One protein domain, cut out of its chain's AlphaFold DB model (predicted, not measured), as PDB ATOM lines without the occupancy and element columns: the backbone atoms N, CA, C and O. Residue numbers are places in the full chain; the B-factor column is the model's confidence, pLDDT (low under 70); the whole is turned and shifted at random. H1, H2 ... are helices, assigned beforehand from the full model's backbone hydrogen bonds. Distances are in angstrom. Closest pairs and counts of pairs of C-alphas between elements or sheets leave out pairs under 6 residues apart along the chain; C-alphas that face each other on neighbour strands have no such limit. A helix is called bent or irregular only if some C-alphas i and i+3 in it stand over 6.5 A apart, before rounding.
ATOM      1  N   PHE A 101     106.103 117.767 123.368       41.28
ATOM      2  CA  PHE A 101     106.909 116.974 122.419       41.28
ATOM      3  C   PHE A 101     107.566 117.811 121.300       41.28
ATOM      4  O   PHE A 101     107.443 117.496 120.109       41.28
ATOM      5  N   LYS A 102     108.315 118.870 121.638       45.53
ATOM      6  CA  LYS A 102     109.190 119.509 120.642       45.53
ATOM      7  C   LYS A 102     110.568 118.838 120.611       45.53
ATOM      8  O   LYS A 102     111.266 118.701 121.609       45.53
ATOM      9  N   LYS A 103     110.958 118.452 119.391       52.59
ATOM     10  CA  LYS A 103     112.139 117.679 118.940       52.59
ATOM     11  C   LYS A 103     113.492 117.924 119.635       52.59
ATOM     12  O   LYS A 103     114.346 117.053 119.535       52.59
ATOM     13  N   ASN A 104     113.700 119.063 120.297       55.03
ATOM     14  CA  ASN A 104     114.984 119.437 120.902       55.03
ATOM     15  C   ASN A 104     115.054 119.192 122.417       55.03
ATOM     16  O   ASN A 104     116.151 119.191 122.974       55.03
ATOM     17  N   LEU A 105     113.921 118.977 123.096       54.81
ATOM     18  CA  LEU A 105     113.928 118.754 124.542       54.81
ATOM     19  C   LEU A 105     114.063 117.281 124.892       54.81
ATOM     20  O   LEU A 105     114.722 116.972 125.869       54.81
ATOM     21  N   THR A 106     113.528 116.358 124.085       60.03
ATOM     22  CA  THR A 106     113.669 114.913 124.346       60.03
ATOM     23  C   THR A 106     115.140 114.492 124.418       60.03
ATOM     24  O   THR A 106     115.492 113.654 125.240       60.03
ATOM     25  N   GLU A 107     116.017 115.117 123.629       62.56
ATOM     26  CA  GLU A 107     117.467 114.883 123.678       62.56
ATOM     27  C   GLU A 107     118.097 115.415 124.980       62.56
ATOM     28  O   GLU A 107     118.901 114.728 125.615       62.56
ATOM     29  N   LYS A 108     117.661 116.593 125.453       65.06
ATOM     30  CA  LYS A 108     118.103 117.169 126.736       65.06
ATOM     31  C   LYS A 108     117.534 116.417 127.943       65.06
ATOM     32  O   LYS A 108     118.273 116.129 128.880       65.06
ATOM     33  N   ILE A 109     116.257 116.040 127.906       73.75
ATOM     34  CA  ILE A 109     115.585 115.234 128.930       73.75
ATOM     35  C   ILE A 109     116.239 113.860 129.015       73.75
ATOM     36  O   ILE A 109     116.496 113.400 130.119       73.75
ATOM     37  N   ALA A 110     116.560 113.218 127.889       68.56
ATOM     38  CA  ALA A 110     117.245 111.927 127.884       68.56
ATOM     39  C   ALA A 110     118.613 112.014 128.581       68.56
ATOM     40  O   ALA A 110     118.933 111.169 129.418       68.56
ATOM     41  N   SER A 111     119.385 113.074 128.313       68.62
ATOM     42  CA  SER A 111     120.660 113.321 129.000       68.62
ATOM     43  C   SER A 111     120.481 113.585 130.499       68.62
ATOM     44  O   SER A 111     121.265 113.085 131.306       68.62
ATOM     45  N   ILE A 112     119.465 114.359 130.891       78.00
ATOM     46  CA  ILE A 112     119.172 114.651 132.302       78.00
ATOM     47  C   ILE A 112     118.691 113.386 133.025       78.00
ATOM     48  O   ILE A 112     119.175 113.079 134.110       78.00
ATOM     49  N   ALA A 113     117.795 112.608 132.420       78.69
ATOM     50  CA  ALA A 113     117.287 111.351 132.967       78.69
ATOM     51  C   ALA A 113     118.402 110.308 133.131       78.69
ATOM     52  O   ALA A 113     118.449 109.604 134.144       78.69
ATOM     53  N   PHE A 114     119.334 110.242 132.175       75.69
ATOM     54  CA  PHE A 114     120.537 109.428 132.307       75.69
ATOM     55  C   PHE A 114     121.377 109.862 133.504       75.69
ATOM     56  O   PHE A 114     121.701 109.036 134.355       75.69
ATOM     57  N   LEU A 115     121.683 111.160 133.600       78.88
ATOM     58  CA  LEU A 115     122.470 111.715 134.697       78.88
ATOM     59  C   LEU A 115     121.817 111.415 136.052       78.88
ATOM     60  O   LEU A 115     122.489 110.932 136.958       78.88
ATOM     61  N   LEU A 116     120.504 111.630 136.173       85.50
ATOM     62  CA  LEU A 116     119.745 111.327 137.388       85.50
ATOM     63  C   LEU A 116     119.801 109.839 137.743       85.50
ATOM     64  O   LEU A 116     119.981 109.501 138.908       85.50
ATOM     65  N   THR A 117     119.707 108.954 136.749       83.94
ATOM     66  CA  THR A 117     119.802 107.501 136.954       83.94
ATOM     67  C   THR A 117     121.197 107.095 137.426       83.94
ATOM     68  O   THR A 117     121.322 106.287 138.344       83.94
ATOM     69  N   VAL A 118     122.251 107.674 136.843       77.75
ATOM     70  CA  VAL A 118     123.643 107.439 137.259       77.75
ATOM     71  C   VAL A 118     123.871 107.929 138.688       77.75
ATOM     72  O   VAL A 118     124.409 107.184 139.506       77.75
ATOM     73  N   VAL A 119     123.423 109.145 139.016       88.12
ATOM     74  CA  VAL A 119     123.531 109.704 140.373       88.12
ATOM     75  C   VAL A 119     122.764 108.840 141.372       88.12
ATOM     76  O   VAL A 119     123.306 108.489 142.418       88.12
ATOM     77  N   TRP A 120     121.537 108.439 141.046       91.44
ATOM     78  CA  TRP A 120     120.737 107.555 141.890       91.44
ATOM     79  C   TRP A 120     121.412 106.195 142.115       91.44
ATOM     80  O   TRP A 120     121.510 105.738 143.255       91.44
ATOM     81  N   ALA A 121     121.928 105.567 141.055       82.44
ATOM     82  CA  ALA A 121     122.631 104.290 141.149       82.44
ATOM     83  C   ALA A 121     123.897 104.415 142.007       82.44
ATOM     84  O   ALA A 121     124.171 103.548 142.839       82.44
ATOM     85  N   PHE A 122     124.633 105.517 141.856       86.00
ATOM     86  CA  PHE A 122     125.813 105.808 142.661       86.00
ATOM     87  C   PHE A 122     125.473 106.012 144.140       86.00
ATOM     88  O   PHE A 122     126.109 105.408 144.999       86.00
ATOM     89  N   LEU A 123     124.436 106.792 144.455       90.50
ATOM     90  CA  LEU A 123     123.972 106.960 145.835       90.50
ATOM     91  C   LEU A 123     123.558 105.619 146.444       90.50
ATOM     92  O   LEU A 123     123.940 105.315 147.571       90.50
ATOM     93  N   ARG A 124     122.846 104.777 145.686       87.62
ATOM     94  CA  ARG A 124     122.474 103.427 146.129       87.62
ATOM     95  C   ARG A 124     123.698 102.554 146.413       87.62
ATOM     96  O   ARG A 124     123.703 101.836 147.409       87.62
ATOM     97  N   PHE A 125     124.723 102.624 145.569       85.56
ATOM     98  CA  PHE A 125     125.992 101.929 145.777       85.56
ATOM     99  C   PHE A 125     126.699 102.402 147.054       85.56
ATOM    100  O   PHE A 125     127.092 101.577 147.877       85.56
ATOM    101  N   VAL A 126     126.791 103.719 147.267       87.50
ATOM    102  CA  VAL A 126     127.374 104.295 148.491       87.50
ATOM    103  C   VAL A 126     126.593 103.855 149.728       87.50
ATOM    104  O   VAL A 126     127.206 103.474 150.725       87.50
ATOM    105  N   THR A 127     125.260 103.836 149.670       86.44
ATOM    106  CA  THR A 127     124.418 103.312 150.755       86.44
ATOM    107  C   THR A 127     124.692 101.830 151.003       86.44
ATOM    108  O   THR A 127     124.887 101.444 152.150       86.44
ATOM    109  N   ALA A 128     124.784 100.997 149.964       83.62
ATOM    110  CA  ALA A 128     125.071  99.570 150.119       83.62
ATOM    111  C   ALA A 128     126.438  99.320 150.779       83.62
ATOM    112  O   ALA A 128     126.528  98.532 151.718       83.62
ATOM    113  N   ILE A 129     127.479 100.054 150.370       83.00
ATOM    114  CA  ILE A 129     128.795 100.014 151.027       83.00
ATOM    115  C   ILE A 129     128.694 100.505 152.474       83.00
ATOM    116  O   ILE A 129     129.231  99.884 153.387       83.00
ATOM    117  N   SER A 130     127.972 101.599 152.706       84.12
ATOM    118  CA  SER A 130     127.797 102.152 154.051       84.12
ATOM    119  C   SER A 130     127.055 101.189 154.976       84.12
ATOM    120  O   SER A 130     127.339 101.173 156.163       84.12
ATOM    121  N   HIS A 131     126.147 100.360 154.460       80.88
ATOM    122  CA  HIS A 131     125.484  99.301 155.227       80.88
ATOM    123  C   HIS A 131     126.388  98.082 155.441       80.88
ATOM    124  O   HIS A 131     126.339  97.477 156.505       80.88
ATOM    125  N   ALA A 132     127.216  97.744 154.451       77.88
ATOM    126  CA  ALA A 132     128.144  96.620 154.516       77.88
ATOM    127  C   ALA A 132     129.262  96.841 155.548       77.88
ATOM    128  O   ALA A 132     129.648  95.921 156.262       77.88
ATOM    129  N   PHE A 133     129.774  98.070 155.646       76.19
ATOM    130  CA  PHE A 133     130.843  98.432 156.587       76.19
ATOM    131  C   PHE A 133     130.349  99.222 157.803       76.19
ATOM    132  O   PHE A 133     131.098  99.427 158.761       76.19
ATOM    133  N   GLY A 134     129.106  99.693 157.769       70.56
ATOM    134  CA  GLY A 134     128.474 100.404 158.868       70.56
ATOM    135  C   GLY A 134     127.929  99.456 159.921       70.56
ATOM    136  O   GLY A 134     127.667  98.279 159.690       70.56
ATOM    137  N   LYS A 135     127.748  99.993 161.123       59.72
ATOM    138  CA  LYS A 135     127.177  99.234 162.230       59.72
ATOM    139  C   LYS A 135     125.669  99.142 162.022       59.72
ATOM    140  O   LYS A 135     124.989 100.164 162.085       59.72
ATOM    141  N   GLN A 136     125.151  97.942 161.779       61.06
ATOM    142  CA  GLN A 136     123.707  97.738 161.741       61.06
ATOM    143  C   GLN A 136     123.155  97.704 163.174       61.06
ATOM    144  O   GLN A 136     123.739  97.042 164.040       61.06
ATOM    145  N   PRO A 137     122.049  98.416 163.454       57.12
ATOM    146  CA  PRO A 137     121.284  98.165 164.661       57.12
ATOM    147  C   PRO A 137     120.696  96.757 164.538       57.12
ATOM    148  O   PRO A 137     119.959  96.474 163.599       57.12
ATOM    149  N   VAL A 138     121.070  95.858 165.446       57.69
ATOM    150  CA  VAL A 138     120.451  94.531 165.518       57.69
ATOM    151  C   VAL A 138     118.979  94.731 165.878       57.69
ATOM    152  O   VAL A 138     118.666  95.438 166.835       57.69
ATOM    153  N   ASP A 139     118.096  94.157 165.064       58.12
ATOM    154  CA  ASP A 139     116.649  94.293 165.190       58.12
ATOM    155  C   ASP A 139     116.171  93.939 166.604       58.12
ATOM    156  O   ASP A 139     116.403  92.840 167.109       58.12
ATOM    157  N   GLY A 140     115.478  94.891 167.227       48.59
ATOM    158  CA  GLY A 140     114.945  94.779 168.584       48.59
ATOM    159  C   GLY A 140     115.539  95.844 169.493       48.59
ATOM    160  O   GLY A 140     116.610  95.666 170.059       48.59
ATOM    161  N   GLY A 141     114.836  96.971 169.621       54.31
ATOM    162  CA  GLY A 141     115.262  98.134 170.394       54.31
ATOM    163  C   GLY A 141     115.842  97.780 171.765       54.31
ATOM    164  O   GLY A 141     115.137  97.321 172.656       54.31
ATOM    165  N   GLY A 142     117.134  98.033 171.936       48.00
ATOM    166  CA  GLY A 142     117.817  97.836 173.204       48.00
ATOM    167  C   GLY A 142     119.316  98.002 173.028       48.00
ATOM    168  O   GLY A 142     119.934  97.331 172.209       48.00
ATOM    169  N   GLN A 143     119.891  98.942 173.771       52.06
ATOM    170  CA  GLN A 143     121.326  99.197 173.859       52.06
ATOM    171  C   GLN A 143     122.144  97.894 173.904       52.06
ATOM    172  O   GLN A 143     121.968  97.096 174.818       52.06
ATOM    173  N   GLY A 144     123.097  97.718 172.980       48.41
ATOM    174  CA  GLY A 144     124.256  96.854 173.251       48.41
ATOM    175  C   GLY A 144     124.797  95.996 172.110       48.41
ATOM    176  O   GLY A 144     125.929  95.539 172.216       48.41
ATOM    177  N   GLY A 145     124.068  95.795 171.012       46.66
ATOM    178  CA  GLY A 145     124.517  94.906 169.935       46.66
ATOM    179  C   GLY A 145     124.791  95.632 168.626       46.66
ATOM    180  O   GLY A 145     123.950  95.610 167.740       46.66
ATOM    181  N   LEU A 146     125.958  96.262 168.469       56.94
ATOM    182  CA  LEU A 146     126.427  96.687 167.145       56.94
ATOM    183  C   LEU A 146     127.158  95.494 166.524       56.94
ATOM    184  O   LEU A 146     128.343  95.285 166.793       56.94
ATOM    185  N   LYS A 147     126.453  94.672 165.741       59.69
ATOM    186  CA  LYS A 147     127.101  93.588 165.000       59.69
ATOM    187  C   LYS A 147     127.704  94.187 163.735       59.69
ATOM    188  O   LYS A 147     126.987  94.635 162.847       59.69
ATOM    189  N   ASN A 148     129.031  94.221 163.672       63.41
ATOM    190  CA  ASN A 148     129.715  94.495 162.416       63.41
ATOM    191  C   ASN A 148     129.478  93.293 161.491       63.41
ATOM    192  O   ASN A 148     129.664  92.147 161.913       63.41
ATOM    193  N   MET A 149     129.061  93.555 160.254       65.31
ATOM    194  CA  MET A 149     129.021  92.543 159.200       65.31
ATOM    195  C   MET A 149     130.434  91.950 159.056       65.31
ATOM    196  O   MET A 149     131.430  92.674 159.172       65.31
ATOM    197  N   GLY A 150     130.552  90.630 158.886       76.94
ATOM    198  CA  GLY A 150     131.869  89.999 158.755       76.94
ATOM    199  C   GLY A 150     132.616  90.590 157.556       76.94
ATOM    200  O   GLY A 150     132.004  90.833 156.522       76.94
ATOM    201  N   THR A 151     133.931  90.814 157.654       77.94
ATOM    202  CA  THR A 151     134.721  91.474 156.590       77.94
ATOM    203  C   THR A 151     134.538  90.823 155.212       77.94
ATOM    204  O   THR A 151     134.487  91.518 154.202       77.94
ATOM    205  N   PHE A 152     134.395  89.495 155.171       79.94
ATOM    206  CA  PHE A 152     134.113  88.756 153.940       79.94
ATOM    207  C   PHE A 152     132.712  89.042 153.379       79.94
ATOM    208  O   PHE A 152     132.543  89.221 152.178       79.94
ATOM    209  N   GLU A 153     131.711  89.129 154.249       81.12
ATOM    210  CA  GLU A 153     130.330  89.426 153.873       81.12
ATOM    211  C   GLU A 153     130.217  90.860 153.339       81.12
ATOM    212  O   GLU A 153     129.681  91.075 152.254       81.12
ATOM    213  N   ALA A 154     130.854  91.822 154.016       82.62
ATOM    214  CA  ALA A 154     130.932  93.208 153.563       82.62
ATOM    215  C   ALA A 154     131.618  93.342 152.190       82.62
ATOM    216  O   ALA A 154     131.196  94.134 151.338       82.62
ATOM    217  N   PHE A 155     132.661  92.541 151.948       83.62
ATOM    218  CA  PHE A 155     133.340  92.477 150.656       83.62
ATOM    219  C   PHE A 155     132.424  91.937 149.548       83.62
ATOM    220  O   PHE A 155     132.326  92.553 148.486       83.62
ATOM    221  N   MET A 156     131.705  90.840 149.802       88.94
ATOM    222  CA  MET A 156     130.764  90.269 148.833       88.94
ATOM    223  C   MET A 156     129.612  91.233 148.519       88.94
ATOM    224  O   MET A 156     129.299  91.439 147.348       88.94
ATOM    225  N   THR A 157     129.053  91.904 149.528       86.75
ATOM    226  CA  THR A 157     128.028  92.943 149.330       86.75
ATOM    227  C   THR A 157     128.556  94.121 148.509       86.75
ATOM    228  O   THR A 157     127.842  94.666 147.671       86.75
ATOM    229  N   SER A 158     129.822  94.501 148.691       84.38
ATOM    230  CA  SER A 158     130.451  95.561 147.891       84.38
ATOM    231  C   SER A 158     130.631  95.150 146.428       84.38
ATOM    232  O   SER A 158     130.400  95.963 145.531       84.38
ATOM    233  N   LEU A 159     131.006  93.890 146.173       88.75
ATOM    234  CA  LEU A 159     131.092  93.335 144.819       88.75
ATOM    235  C   LEU A 159     129.723  93.269 144.141       88.75
ATOM    236  O   LEU A 159     129.601  93.652 142.979       88.75
ATOM    237  N   GLU A 160     128.692  92.831 144.861       90.94
ATOM    238  CA  GLU A 160     127.317  92.815 144.360       90.94
ATOM    239  C   GLU A 160     126.836  94.231 144.025       90.94
ATOM    240  O   GLU A 160     126.322  94.477 142.932       90.94
ATOM    241  N   ALA A 161     127.058  95.189 144.928       85.31
ATOM    242  CA  ALA A 161     126.680  96.580 144.713       85.31
ATOM    243  C   ALA A 161     127.413  97.187 143.504       85.31
ATOM    244  O   ALA A 161     126.804  97.919 142.718       85.31
ATOM    245  N   LEU A 162     128.696  96.857 143.317       87.25
ATOM    246  CA  LEU A 162     129.474  97.275 142.152       87.25
ATOM    247  C   LEU A 162     128.921  96.664 140.858       87.25
ATOM    248  O   LEU A 162     128.724  97.382 139.877       87.25
ATOM    249  N   ALA A 163     128.634  95.361 140.856       91.44
ATOM    250  CA  ALA A 163     128.037  94.682 139.710       91.44
ATOM    251  C   ALA A 163     126.670  95.290 139.355       91.44
ATOM    252  O   ALA A 163     126.407  95.577 138.186       91.44
ATOM    253  N   GLY A 164     125.837  95.570 140.361       88.25
ATOM    254  CA  GLY A 164     124.544  96.232 140.201       88.25
ATOM    255  C   GLY A 164     124.659  97.648 139.636       88.25
ATOM    256  O   GLY A 164     123.881  98.016 138.754       88.25
ATOM    257  N   LEU A 165     125.651  98.429 140.078       83.75
ATOM    258  CA  LEU A 165     125.937  99.759 139.534       83.75
ATOM    259  C   LEU A 165     126.306  99.679 138.047       83.75
ATOM    260  O   LEU A 165     125.674 100.341 137.222       83.75
ATOM    261  N   VAL A 166     127.286  98.843 137.696       86.56
ATOM    262  CA  VAL A 166     127.737  98.676 136.305       86.56
ATOM    263  C   VAL A 166     126.592  98.194 135.416       86.56
ATOM    264  O   VAL A 166     126.369  98.758 134.342       86.56
ATOM    265  N   LEU A 167     125.823  97.205 135.878       89.12
ATOM    266  CA  LEU A 167     124.679  96.670 135.145       89.12
ATOM    267  C   LEU A 167     123.593  97.731 134.931       89.12
ATOM    268  O   LEU A 167     123.088  97.873 133.820       89.12
ATOM    269  N   THR A 168     123.265  98.512 135.963       85.38
ATOM    270  CA  THR A 168     122.265  99.590 135.867       85.38
ATOM    271  C   THR A 168     122.687 100.642 134.845       85.38
ATOM    272  O   THR A 168     121.883 101.039 134.000       85.38
ATOM    273  N   VAL A 169     123.957 101.059 134.869       81.00
ATOM    274  CA  VAL A 169     124.499 102.026 133.901       81.00
ATOM    275  C   VAL A 169     124.478 101.456 132.480       81.00
ATOM    276  O   VAL A 169     124.096 102.163 131.546       81.00
ATOM    277  N   ALA A 170     124.833 100.180 132.307       81.12
ATOM    278  CA  ALA A 170     124.795  99.511 131.008       81.12
ATOM    279  C   ALA A 170     123.367  99.430 130.443       81.12
ATOM    280  O   ALA A 170     123.144  99.797 129.289       81.12
ATOM    281  N   ILE A 171     122.386  99.025 131.258       86.75
ATOM    282  CA  ILE A 171     120.970  98.967 130.859       86.75
ATOM    283  C   ILE A 171     120.459 100.360 130.488       86.75
ATOM    284  O   ILE A 171     119.864 100.529 129.423       86.75
ATOM    285  N   ALA A 172     120.722 101.368 131.324       78.44
ATOM    286  CA  ALA A 172     120.316 102.743 131.047       78.44
ATOM    287  C   ALA A 172     120.897 103.237 129.712       78.44
ATOM    288  O   ALA A 172     120.184 103.847 128.914       78.44
ATOM    289  N   ARG A 173     122.163 102.911 129.427       82.00
ATOM    290  CA  ARG A 173     122.806 103.251 128.155       82.00
ATOM    291  C   ARG A 173     122.146 102.567 126.961       82.00
ATOM    292  O   ARG A 173     121.839 103.247 125.989       82.00
ATOM    293  N   ILE A 174     121.876 101.266 127.049       84.75
ATOM    294  CA  ILE A 174     121.198 100.516 125.980       84.75
ATOM    295  C   ILE A 174     119.813 101.114 125.694       84.75
ATOM    296  O   ILE A 174     119.458 101.321 124.535       84.75
ATOM    297  N   ILE A 175     119.044 101.442 126.737       83.94
ATOM    298  CA  ILE A 175     117.711 102.045 126.592       83.94
ATOM    299  C   ILE A 175     117.798 103.410 125.899       83.94
ATOM    300  O   ILE A 175     116.991 103.699 125.016       83.94
ATOM    301  N   LEU A 176     118.777 104.243 126.258       78.06
ATOM    302  CA  LEU A 176     118.964 105.553 125.629       78.06
ATOM    303  C   LEU A 176     119.404 105.431 124.175       78.06
ATOM    304  O   LEU A 176     118.871 106.136 123.319       78.06
ATOM    305  N   GLU A 177     120.325 104.517 123.874       77.81
ATOM    306  CA  GLU A 177     120.743 104.239 122.499       77.81
ATOM    307  C   GLU A 177     119.558 103.744 121.653       77.81
ATOM    308  O   GLU A 177     119.357 104.217 120.532       77.81
ATOM    309  N   LEU A 178     118.702 102.879 122.207       82.44
ATOM    310  CA  LEU A 178     117.454 102.451 121.568       82.44
ATOM    311  C   LEU A 178     116.484 103.618 121.355       82.44
ATOM    312  O   LEU A 178     115.972 103.782 120.248       82.44
ATOM    313  N   ALA A 179     116.256 104.453 122.369       78.06
ATOM    314  CA  ALA A 179     115.352 105.598 122.275       78.06
ATOM    315  C   ALA A 179     115.817 106.605 121.211       78.06
ATOM    316  O   ALA A 179     115.008 107.069 120.404       78.06
ATOM    317  N   VAL A 180     117.122 106.890 121.148       76.81
ATOM    318  CA  VAL A 180     117.716 107.759 120.120       76.81
ATOM    319  C   VAL A 180     117.574 107.136 118.730       76.81
ATOM    320  O   VAL A 180     117.199 107.831 117.782       76.81
ATOM    321  N   ASN A 181     117.820 105.832 118.588       81.31
ATOM    322  CA  ASN A 181     117.668 105.136 117.308       81.31
ATOM    323  C   ASN A 181     116.211 105.130 116.821       81.31
ATOM    324  O   ASN A 181     115.953 105.440 115.655       81.31
ATOM    325  N   VAL A 182     115.250 104.864 117.708       80.44
ATOM    326  CA  VAL A 182     113.814 104.930 117.394       80.44
ATOM    327  C   VAL A 182     113.404 106.356 117.021       80.44
ATOM    328  O   VAL A 182     112.731 106.554 116.008       80.44
ATOM    329  N   ALA A 183     113.859 107.362 117.773       75.19
ATOM    330  CA  ALA A 183     113.590 108.763 117.467       75.19
ATOM    331  C   ALA A 183     114.126 109.151 116.080       75.19
ATOM    332  O   ALA A 183     113.418 109.800 115.311       75.19
ATOM    333  N   ARG A 184     115.333 108.704 115.708       70.12
ATOM    334  CA  ARG A 184     115.902 108.937 114.368       70.12
ATOM    335  C   ARG A 184     115.062 108.305 113.257       70.12
ATOM    336  O   ARG A 184     114.818 108.960 112.247       70.12
ATOM    337  N   ILE A 185     114.583 107.072 113.438       72.44
ATOM    338  CA  ILE A 185     113.733 106.387 112.445       72.44
ATOM    339  C   ILE A 185     112.383 107.104 112.291       72.44
ATOM    340  O   ILE A 185     111.952 107.371 111.169       72.44
ATOM    341  N   ALA A 186     111.748 107.499 113.397       69.50
ATOM    342  CA  ALA A 186     110.475 108.222 113.372       69.50
ATOM    343  C   ALA A 186     110.572 109.589 112.669       69.50
ATOM    344  O   ALA A 186     109.605 110.054 112.066       69.50
ATOM    345  N   GLN A 187     111.739 110.236 112.724       66.44
ATOM    346  CA  GLN A 187     111.991 111.478 111.993       66.44
ATOM    347  C   GLN A 187     112.213 111.259 110.497       66.44
ATOM    348  O   GLN A 187     111.875 112.139 109.712       66.44
ATOM    349  N   ARG A 188     112.757 110.101 110.108       65.62
ATOM    350  CA  ARG A 188     113.026 109.752 108.709       65.62
ATOM    351  C   ARG A 188     111.753 109.455 107.911       65.62
ATOM    352  O   ARG A 188     111.746 109.721 106.725       65.62
ATOM    353  N   ASN A 189     110.695 108.969 108.565       60.47
ATOM    354  CA  ASN A 189     109.397 108.665 107.937       60.47
ATOM    355  C   ASN A 189     108.437 109.868 107.828       60.47
ATOM    356  O   ASN A 189     107.326 109.709 107.332       60.47
ATOM    357  N   LYS A 190     108.809 111.049 108.343       54.22
ATOM    358  CA  LYS A 190     107.996 112.279 108.242       54.22
ATOM    359  C   LYS A 190     108.421 113.207 107.096       54.22
ATOM    360  O   LYS A 190     107.759 114.220 106.894       54.22
TER     361      LYS A 190
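This is residues 101 to 190 of the 191 residues of an uncharacterized protein of Luteipulveratus mongoliensis (UniProt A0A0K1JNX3). A long helical hairpin: H2, the longer helix, lies side by side with H1, their lines only 7 degrees from each other and running opposite ways, and a looped link, residues 134 to 150, joins them at one end. The tip of this link, residues 139 to 144, sticks out free beyond the two helices. The printed part has 90 residues with two named helices, H1 then H2, and no named strand; its class is all helix. The whole is extended, with a radius of gyration of the C-alphas of 20.2 A, and its outline is a rod spanning 68 by 24 by 16 A.

H2, the longest helix, holds residues 151 to 188 and measures 55.7 A from first to last C-alpha. It begins at C-alpha 151 at (134.721, 91.474, 156.590) and ends at C-alpha 188 at (113.026, 109.752, 108.709). H1 holds residues 105 to 133 and measures 41.5 A, beginning at C-alpha 105 at (113.928, 118.754, 124.542).

H2 and H1 touch, with 29 pairs of C-alphas within 8 A. Their closest C-alphas are those of Ala 132 and Ala 154, 4.5 A apart. They run opposite ways at a shallow tilt of 7 degrees, with their centres 10.4 A apart, and form a helical hairpin. In the link between them, residues 136 to 137 pair with residues 146 to 147, antiparallel. In H1 and H2 every O i to N i+4 pair is within hydrogen-bond range, and neither helix is bent.

The two C-alphas farthest apart are those of Gly 144 and Lys 190, 68.8 A. The printed part has no cut, and the link from H1 to H2, 17 residues, is long. The mean pLDDT of the printed part is 74.1; it is under 70 in residues 101 to 108, 110 to 111, 135 to 149 and 186 to 190.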